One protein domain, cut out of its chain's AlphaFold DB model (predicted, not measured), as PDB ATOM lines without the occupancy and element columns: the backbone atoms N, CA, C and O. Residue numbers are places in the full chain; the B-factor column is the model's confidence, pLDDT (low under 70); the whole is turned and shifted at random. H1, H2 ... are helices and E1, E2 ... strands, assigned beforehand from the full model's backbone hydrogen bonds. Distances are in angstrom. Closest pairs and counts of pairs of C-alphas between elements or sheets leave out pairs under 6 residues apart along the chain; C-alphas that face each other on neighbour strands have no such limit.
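This is residues 2 to 68 of the 70 residues of the protein "MULE domain-containing protein" of Aphis craccivora (UniProt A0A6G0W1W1). A small body with one long arm: helices H1 and H2 lie side by side, a ribbon of two parallel strands, E1 and E2, runs along one side of H2, and helix H3 leads away from the end of E2 as the arm that makes the length. Residues 59 to 64, of which 59 to 62 belong to H3, stick out free of the rest. The printed part has 67 residues, with three named helices and two named strands in the order H1, E1, H2, E2, H3. The class is mostly helix, and E1 and E2 are neighbours in a parallel sheet of two strands. The whole is loose, with a radius of gyration of the C-alphas of 15.7 A and spans of 52 by 22 by 17 A.

H1 is residues 2 to 15, 20.2 A from first to last C-alpha, and C-alpha 2 is at (237.854, 227.027, 263.704). E1 is residues 23 to 26, 9.8 A long. H2 is residues 30 to 39, 14.4 A long, with C-alpha 30 at (231.151, 231.756, 262.980). E2 is residues 44 to 47, 10.1 A long. H3 is residues 49 to 62, 19.7 A long, and C-alpha 62 is at (220.330, 231.640, 242.580).

H1 and H2 touch, with 18 pairs of C-alphas within 8 A; the closest C-alphas are those of Glu 2 and Ala 31, 4.4 A apart. They run the same way at a shallow tilt of 34.9 degrees, only just short of steep. E1 and E2 are parallel, with 27 degrees between their directions; N 24 and O 44 are within hydrogen-bond range at 3.0 A, and so are N 46 and O 24 at 2.9 A. E1, H2 and E2 form a strand-helix-strand unit, two parallel neighbour strands with a helix between them in the chain, and its crossover is right-handed. The closest C-alphas of H2 and E2 are those of Met 33 and Ile 45, 7.2 A apart, and those of E1 and H2 are Ile 26 and Met 33, 7.8 A apart. H3 is apart from H1, H2 and E1. In H1, H2 and H3 every O i to N i+4 pair is within hydrogen-bond range.

The two C-alphas farthest apart in the domain are those of Pro 17 and Leu 68, at 51.9 A. The printed part has no cut. The link from H1 to E1 has 7 residues and is short, and the other three links are tight; no link is long. The mean pLDDT of the printed part is 96.7, and no printed residue is under 70.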
ATOM      1  N   GLU A   2     237.380 226.080 262.671       94.75
ATOM      2  CA  GLU A   2     237.854 227.027 263.704       94.75
ATOM      3  C   GLU A   2     239.315 226.799 264.133       94.75
ATOM      4  O   GLU A   2     240.092 227.745 264.177       94.75
ATOM      5  N   SER A   3     239.723 225.548 264.375       96.25
ATOM      6  CA  SER A   3     241.104 225.212 264.763       96.25
ATOM      7  C   SER A   3     242.155 225.670 263.746       96.25
ATOM      8  O   SER A   3     243.253 226.065 264.130       96.25
ATOM      9  N   THR A   4     241.822 225.661 262.453       97.50
ATOM     10  CA  THR A   4     242.691 226.178 261.388       97.50
ATOM     11  C   THR A   4     242.891 227.687 261.529       97.50
ATOM     12  O   THR A   4     244.021 228.162 261.444       97.50
ATOM     13  N   TYR A   5     241.817 228.431 261.808       97.88
ATOM     14  CA  TYR A   5     241.892 229.870 262.055       97.88
ATOM     15  C   TYR A   5     242.651 230.193 263.348       97.88
ATOM     16  O   TYR A   5     243.475 231.103 263.344       97.88
ATOM     17  N   CYS A   6     242.459 229.423 264.427       97.44
ATOM     18  CA  CYS A   6     243.250 229.596 265.651       97.44
ATOM     19  C   CYS A   6     244.749 229.474 265.362       97.44
ATOM     20  O   CYS A   6     245.504 230.382 265.696       97.44
ATOM     21  N   ARG A   7     245.163 228.418 264.646       98.06
ATOM     22  CA  ARG A   7     246.569 228.210 264.261       98.06
ATOM     23  C   ARG A   7     247.128 229.366 263.429       98.06
ATOM     24  O   ARG A   7     248.277 229.751 263.620       98.06
ATOM     25  N   LEU A   8     246.328 229.925 262.519       97.50
ATOM     26  CA  LEU A   8     246.716 231.095 261.725       97.50
ATOM     27  C   LEU A   8     246.976 232.316 262.620       97.50
ATOM     28  O   LEU A   8     248.023 232.953 262.513       97.50
ATOM     29  N   PHE A   9     246.039 232.645 263.507       97.31
ATOM     30  CA  PHE A   9     246.158 233.811 264.382       97.31
ATOM     31  C   PHE A   9     247.265 233.648 265.432       97.31
ATOM     32  O   PHE A   9     247.969 234.614 265.738       97.31
ATOM     33  N   GLU A  10     247.476 232.435 265.937       97.25
ATOM     34  CA  GLU A  10     248.615 232.093 266.793       97.25
ATOM     35  C   GLU A  10     249.940 232.281 266.052       97.25
ATOM     36  O   GLU A  10     250.842 232.923 266.584       97.25
ATOM     37  N   ALA A  11     250.051 231.820 264.801       98.06
ATOM     38  CA  ALA A  11     251.244 232.048 263.987       98.06
ATOM     39  C   ALA A  11     251.514 233.549 263.766       98.06
ATOM     40  O   ALA A  11     252.657 233.994 263.886       98.06
ATOM     41  N   LEU A  12     250.472 234.352 263.516       97.12
ATOM     42  CA  LEU A  12     250.591 235.812 263.415       97.12
ATOM     43  C   LEU A  12     251.111 236.442 264.715       97.12
ATOM     44  O   LEU A  12     251.993 237.303 264.669       97.12
ATOM     45  N   LYS A  13     250.609 236.000 265.874       95.62
ATOM     46  CA  LYS A  13     251.115 236.448 267.178       95.62
ATOM     47  C   LYS A  13     252.552 236.010 267.431       95.62
ATOM     48  O   LYS A  13     253.323 236.806 267.956       95.62
ATOM     49  N   SER A  14     252.934 234.800 267.036       96.88
ATOM     50  CA  SER A  14     254.318 234.331 267.163       96.88
ATOM     51  C   SER A  14     255.284 235.204 266.358       96.88
ATOM     52  O   SER A  14     256.367 235.521 266.839       96.88
ATOM     53  N   MET A  15     254.877 235.660 265.167       97.62
ATOM     54  CA  MET A  15     255.676 236.583 264.349       97.62
ATOM     55  C   MET A  15     255.679 238.018 264.890       97.62
ATOM     56  O   MET A  15     256.677 238.727 264.769       97.62
ATOM     57  N   LYS A  16     254.572 238.469 265.489       96.88
ATOM     58  CA  LYS A  16     254.450 239.804 266.085       96.88
ATOM     59  C   LYS A  16     253.764 239.710 267.454       96.88
ATOM     60  O   LYS A  16     252.554 239.922 267.540       96.88
ATOM     61  N   PRO A  17     254.519 239.486 268.548       94.44
ATOM     62  CA  PRO A  17     253.945 239.245 269.880       94.44
ATOM     63  C   PRO A  17     253.072 240.382 270.422       94.44
ATOM     64  O   PRO A  17     252.160 240.152 271.208       94.44
ATOM     65  N   LYS A  18     253.326 241.619 269.975       95.44
ATOM     66  CA  LYS A  18     252.546 242.816 270.337       95.44
ATOM     67  C   LYS A  18     251.370 243.093 269.389       95.44
ATOM     68  O   LYS A  18     250.786 244.171 269.449       95.44
ATOM     69  N   LEU A  19     251.052 242.182 268.467       96.19
ATOM     70  CA  LEU A  19     249.899 242.326 267.583       96.19
ATOM     71  C   LEU A  19     248.615 242.245 268.414       96.19
ATOM     72  O   LEU A  19     248.247 241.181 268.906       96.19
ATOM     73  N   ASN A  20     247.943 243.381 268.555       94.94
ATOM     74  CA  ASN A  20     246.648 243.490 269.211       94.94
ATOM     75  C   ASN A  20     245.808 244.548 268.479       94.94
ATOM     76  O   ASN A  20     245.854 245.720 268.846       94.94
ATOM     77  N   PRO A  21     245.139 244.182 267.375       96.31
ATOM     78  CA  PRO A  21     244.356 245.129 266.595       96.31
ATOM     79  C   PRO A  21     243.085 245.546 267.344       96.31
ATOM     80  O   PRO A  21     242.371 244.705 267.887       96.31
ATOM     81  N   ASP A  22     242.734 246.829 267.292       97.81
ATOM     82  CA  ASP A  22     241.478 247.321 267.880       97.81
ATOM     83  C   ASP A  22     240.245 246.783 267.147       97.81
ATOM     84  O   ASP A  22     239.154 246.656 267.710       97.81
ATOM     85  N   THR A  23     240.387 246.501 265.852       97.94
ATOM     86  CA  THR A  23     239.308 246.012 264.997       97.94
ATOM     87  C   THR A  23     239.842 245.033 263.962       97.94
ATOM     88  O   THR A  23     240.867 245.290 263.333       97.94
ATOM     89  N   ILE A  24     239.115 243.935 263.749       97.94
ATOM     90  CA  ILE A  24     239.336 243.002 262.640       97.94
ATOM     91  C   ILE A  24     238.070 242.968 261.785       97.94
ATOM     92  O   ILE A  24     236.969 242.760 262.299       97.94
ATOM     93  N   MET A  25     238.238 243.182 260.480       98.00
ATOM     94  CA  MET A  25     237.183 243.018 259.483       98.00
ATOM     95  C   MET A  25     237.291 241.627 258.864       98.00
ATOM     96  O   MET A  25     238.371 241.245 258.417       98.00
ATOM     97  N   ILE A  26     236.199 240.872 258.853       97.44
ATOM     98  CA  ILE A  26     236.196 239.481 258.394       97.44
ATOM     99  C   ILE A  26     234.828 239.101 257.826       97.44
ATOM    100  O   ILE A  26     233.842 239.808 258.033       97.44
ATOM    101  N   ASP A  27     234.755 237.991 257.104       96.25
ATOM    102  CA  ASP A  27     233.491 237.454 256.611       96.25
ATOM    103  C   ASP A  27     232.614 236.932 257.758       96.25
ATOM    104  O   ASP A  27     233.090 236.647 258.858       96.25
ATOM    105  N   PHE A  28     231.310 236.806 257.506       95.00
ATOM    106  CA  PHE A  28     230.299 236.428 258.503       95.00
ATOM    107  C   PHE A  28     230.317 234.921 258.835       95.00
ATOM    108  O   PHE A  28     229.276 234.271 258.936       95.00
ATOM    109  N   GLU A  29     231.505 234.345 259.009       95.88
ATOM    110  CA  GLU A  29     231.691 232.944 259.369       95.88
ATOM    111  C   GLU A  29     231.914 232.780 260.876       95.88
ATOM    112  O   GLU A  29     232.886 233.267 261.455       95.88
ATOM    113  N   LYS A  30     231.056 231.993 261.530       96.19
ATOM    114  CA  LYS A  30     231.151 231.756 262.980       96.19
ATOM    115  C   LYS A  30     232.517 231.202 263.405       96.19
ATOM    116  O   LYS A  30     233.031 231.579 264.452       96.19
ATOM    117  N   ALA A  31     233.117 230.332 262.592       97.31
ATOM    118  CA  ALA A  31     234.390 229.687 262.908       97.31
ATOM    119  C   ALA A  31     235.551 230.689 263.029       97.31
ATOM    120  O   ALA A  31     236.319 230.610 263.986       97.31
ATOM    121  N   VAL A  32     235.679 231.639 262.096       97.25
ATOM    122  CA  VAL A  32     236.754 232.641 262.155       97.25
ATOM    123  C   VAL A  32     236.493 233.669 263.251       97.25
ATOM    124  O   VAL A  32     237.423 234.046 263.959       97.25
ATOM    125  N   MET A  33     235.232 234.054 263.473       97.50
ATOM    126  CA  MET A  33     234.867 234.969 264.559       97.50
ATOM    127  C   MET A  33     235.210 234.376 265.934       97.50
ATOM    128  O   MET A  33     235.838 235.052 266.748       97.50
ATOM    129  N   SER A  34     234.884 233.101 266.177       97.75
ATOM    130  CA  SER A  34     235.267 232.399 267.412       97.75
ATOM    131  C   SER A  34     236.786 232.335 267.593       97.75
ATOM    132  O   SER A  34     237.290 232.601 268.684       97.75
ATOM    133  N   ALA A  35     237.529 232.028 266.525       98.06
ATOM    134  CA  ALA A  35     238.989 231.976 266.570       98.06
ATOM    135  C   ALA A  35     239.619 233.351 266.860       98.06
ATOM    136  O   ALA A  35     240.578 233.438 267.634       98.06
ATOM    137  N   ILE A  36     239.061 234.432 266.303       97.69
ATOM    138  CA  ILE A  36     239.473 235.806 266.621       97.69
ATOM    139  C   ILE A  36     239.232 236.098 268.100       97.69
ATOM    140  O   ILE A  36     240.151 236.558 268.758       97.69
ATOM    141  N   LEU A  37     238.057 235.793 268.659       96.75
ATOM    142  CA  LEU A  37     237.778 236.070 270.078       96.75
ATOM    143  C   LEU A  37     238.663 235.255 271.033       96.75
ATOM    144  O   LEU A  37     239.010 235.737 272.108       96.75
ATOM    145  N   LYS A  38     239.071 234.043 270.639       96.75
ATOM    146  CA  LYS A  38     240.031 233.234 271.409       96.75
ATOM    147  C   LYS A  38     241.438 233.822 271.391       96.75
ATOM    148  O   LYS A  38     242.143 233.755 272.393       96.75
ATOM    149  N   THR A  39     241.860 234.379 270.259       96.69
ATOM    150  CA  THR A  39     243.232 234.867 270.079       96.69
ATOM    151  C   THR A  39     243.385 236.346 270.425       96.69
ATOM    152  O   THR A  39     244.375 236.721 271.044       96.69
ATOM    153  N   PHE A  40     242.408 237.190 270.125       96.81
ATOM    154  CA  PHE A  40     242.380 238.626 270.399       96.81
ATOM    155  C   PHE A  40     241.084 239.004 271.145       96.81
ATOM    156  O   PHE A  40     240.159 239.566 270.558       96.81
ATOM    157  N   PRO A  41     240.986 238.705 272.454       95.56
ATOM    158  CA  PRO A  41     239.724 238.783 273.203       95.56
ATOM    159  C   PRO A  41     239.138 240.195 273.334       95.56
ATOM    160  O   PRO A  41     237.948 240.341 273.590       95.56
ATOM    161  N   VAL A  42     239.957 241.237 273.163       96.12
ATOM    162  CA  VAL A  42     239.534 242.648 273.262       96.12
ATOM    163  C   VAL A  42     239.243 243.296 271.905       96.12
ATOM    164  O   VAL A  42     238.799 244.442 271.848       96.12
ATOM    165  N   THR A  43     239.494 242.589 270.802       97.19
ATOM    166  CA  THR A  43     239.305 243.120 269.452       97.19
ATOM    167  C   THR A  43     237.826 243.220 269.097       97.19
ATOM    168  O   THR A  43     237.041 242.301 269.323       97.19
ATOM    169  N   LYS A  44     237.442 244.319 268.441       98.19
ATOM    170  CA  LYS A  44     236.104 244.465 267.859       98.19
ATOM    171  C   LYS A  44     236.042 243.740 266.518       98.19
ATOM    172  O   LYS A  44     236.800 244.052 265.602       98.19
ATOM    173  N   ILE A  45     235.111 242.806 266.374       98.06
ATOM    174  CA  ILE A  45     234.878 242.131 265.094       98.06
ATOM    175  C   ILE A  45     233.886 242.951 264.272       98.06
ATOM    176  O   ILE A  45     232.815 243.314 264.760       98.06
ATOM    177  N   ARG A  46     234.232 243.228 263.014       97.81
ATOM    178  CA  ARG A  46     233.328 243.822 262.025       97.81
ATOM    179  C   ARG A  46     233.132 242.862 260.862       97.81
ATOM    180  O   ARG A  46     234.096 242.316 260.337       97.81
ATOM    181  N   GLY A  47     231.887 242.693 260.442       96.88
ATOM    182  CA  GLY A  47     231.584 241.950 259.226       96.88
ATOM    183  C   GLY A  47     231.984 242.733 257.975       96.88
ATOM    184  O   GLY A  47     231.774 243.947 257.902       96.88
ATOM    185  N   CYS A  48     232.556 242.052 256.987       97.31
ATOM    186  CA  CYS A  48     232.917 242.645 255.707       97.31
ATOM    187  C   CYS A  48     231.661 242.893 254.859       97.31
ATOM    188  O   CYS A  48     231.074 241.965 254.301       97.31
ATOM    189  N   PHE A  49     231.256 244.159 254.730       97.00
ATOM    190  CA  PHE A  49     230.090 244.528 253.920       97.00
ATOM    191  C   PHE A  49     230.280 244.178 252.436       97.00
ATOM    192  O   PHE A  49     229.347 243.720 251.782       97.00
ATOM    193  N   PHE A  50     231.499 244.315 251.911       97.06
ATOM    194  CA  PHE A  50     231.808 243.987 250.521       97.06
ATOM    195  C   PHE A  50     231.532 242.508 250.204       97.06
ATOM    196  O   PHE A  50     230.711 242.206 249.340       97.06
ATOM    197  N   HIS A  51     232.116 241.570 250.952       96.75
ATOM    198  CA  HIS A  51     231.860 240.140 250.729       96.75
ATOM    199  C   HIS A  51     230.424 239.731 251.075       96.75
ATOM    200  O   HIS A  51     229.869 238.815 250.457       96.75
ATOM    201  N   PHE A  52     229.788 240.427 252.021       97.25
ATOM    202  CA  PHE A  52     228.383 240.207 252.336       97.25
ATOM    203  C   PHE A  52     227.469 240.578 251.169       97.25
ATOM    204  O   PHE A  52     226.677 239.742 250.744       97.25
ATOM    205  N   THR A  53     227.620 241.769 250.586       97.44
ATOM    206  CA  THR A  53     226.817 242.188 249.420       97.44
ATOM    207  C   THR A  53     226.998 241.251 248.230       97.44
ATOM    208  O   THR A  53     226.014 240.886 247.592       97.44
ATOM    209  N   GLN A  54     228.216 240.766 247.980       97.12
ATOM    210  CA  GLN A  54     228.450 239.748 246.955       97.12
ATOM    211  C   GLN A  54     227.728 238.431 247.256       97.12
ATOM    212  O   GLN A  54     227.161 237.815 246.356       97.12
ATOM    213  N   SER A  55     227.745 237.985 248.514       97.06
ATOM    214  CA  SER A  55     227.054 236.762 248.939       97.06
ATOM    215  C   SER A  55     225.540 236.892 248.800       97.06
ATOM    216  O   SER A  55     224.898 235.990 248.265       97.06
ATOM    217  N   VAL A  56     224.988 238.039 249.202       97.00
ATOM    218  CA  VAL A  56     223.573 238.379 249.012       97.00
ATOM    219  C   VAL A  56     223.226 238.395 247.527       97.00
ATOM    220  O   VAL A  56     222.249 237.768 247.128       97.00
ATOM    221  N   TRP A  57     224.038 239.035 246.685       96.62
ATOM    222  CA  TRP A  57     223.777 239.098 245.248       96.62
ATOM    223  C   TRP A  57     223.796 237.718 244.584       96.62
ATOM    224  O   TRP A  57     222.881 237.386 243.835       96.62
ATOM    225  N   ARG A  58     224.771 236.863 244.919       97.25
ATOM    226  CA  ARG A  58     224.783 235.467 244.452       97.25
ATOM    227  C   ARG A  58     223.513 234.724 244.861       97.25
ATOM    228  O   ARG A  58     222.964 233.975 244.060       97.25
ATOM    229  N   HIS A  59     223.028 234.948 246.080       97.00
ATOM    230  CA  HIS A  59     221.794 234.325 246.549       97.00
ATOM    231  C   HIS A  59     220.562 234.828 245.779       97.00
ATOM    232  O   HIS A  59     219.735 234.028 245.348       97.00
ATOM    233  N   VAL A  60     220.479 236.135 245.516       96.88
ATOM    234  CA  VAL A  60     219.444 236.745 244.659       96.88
ATOM    235  C   VAL A  60     219.465 236.143 243.250       96.88
ATOM    236  O   VAL A  60     218.410 235.847 242.683       96.88
ATOM    237  N   GLN A  61     220.654 235.920 242.687       96.50
ATOM    238  CA  GLN A  61     220.812 235.278 241.384       96.50
ATOM    239  C   GLN A  61     220.323 233.825 241.398       96.50
ATOM    240  O   GLN A  61     219.519 233.447 240.546       96.50
ATOM    241  N   GLN A  62     220.740 233.040 242.394       97.19
ATOM    242  CA  GLN A  62     220.330 231.640 242.580       97.19
ATOM    243  C   GLN A  62     218.818 231.486 242.772       97.19
ATOM    244  O   GLN A  62     218.230 230.528 242.280       97.19
ATOM    245  N   ALA A  63     218.183 232.442 243.450       96.75
ATOM    246  CA  ALA A  63     216.739 232.472 243.652       96.75
ATOM    247  C   ALA A  63     215.953 232.971 242.422       96.75
ATOM    248  O   ALA A  63     214.730 233.070 242.480       96.75
ATOM    249  N   GLY A  64     216.622 233.348 241.324       95.94
ATOM    250  CA  GLY A  64     215.975 233.898 240.126       95.94
ATOM    251  C   GLY A  64     215.426 235.323 240.288       95.94
ATOM    252  O   GLY A  64     214.904 235.890 239.334       95.94
ATOM    253  N   LEU A  65     215.586 235.944 241.461       95.56
ATOM    254  CA  LEU A  65     215.029 237.266 241.776       95.56
ATOM    255  C   LEU A  65     215.693 238.399 240.985       95.56
ATOM    256  O   LEU A  65     215.067 239.422 240.739       95.56
ATOM    257  N   HIS A  66     216.930 238.203 240.529       93.00
ATOM    258  CA  HIS A  66     217.617 239.133 239.627       93.00
ATOM    259  C   HIS A  66     216.863 239.380 238.305       93.00
ATOM    260  O   HIS A  66     217.128 240.369 237.639       93.00
ATOM    261  N   LEU A  67     215.920 238.510 237.919       92.69
ATOM    262  CA  LEU A  67     215.072 238.715 236.740       92.69
ATOM    263  C   LEU A  67     213.946 239.738 236.984       92.69
ATOM    264  O   LEU A  67     213.390 240.270 236.027       92.69
ATOM    265  N   LEU A  68     213.602 240.000 238.250       89.38
ATOM    266  CA  LEU A  68     212.533 240.925 238.649       89.38
ATOM    267  C   LEU A  68     213.016 242.374 238.778       89.38
ATOM    268  O   LEU A  68     212.200 243.294 238.791       89.38
TER     269      LEU A  68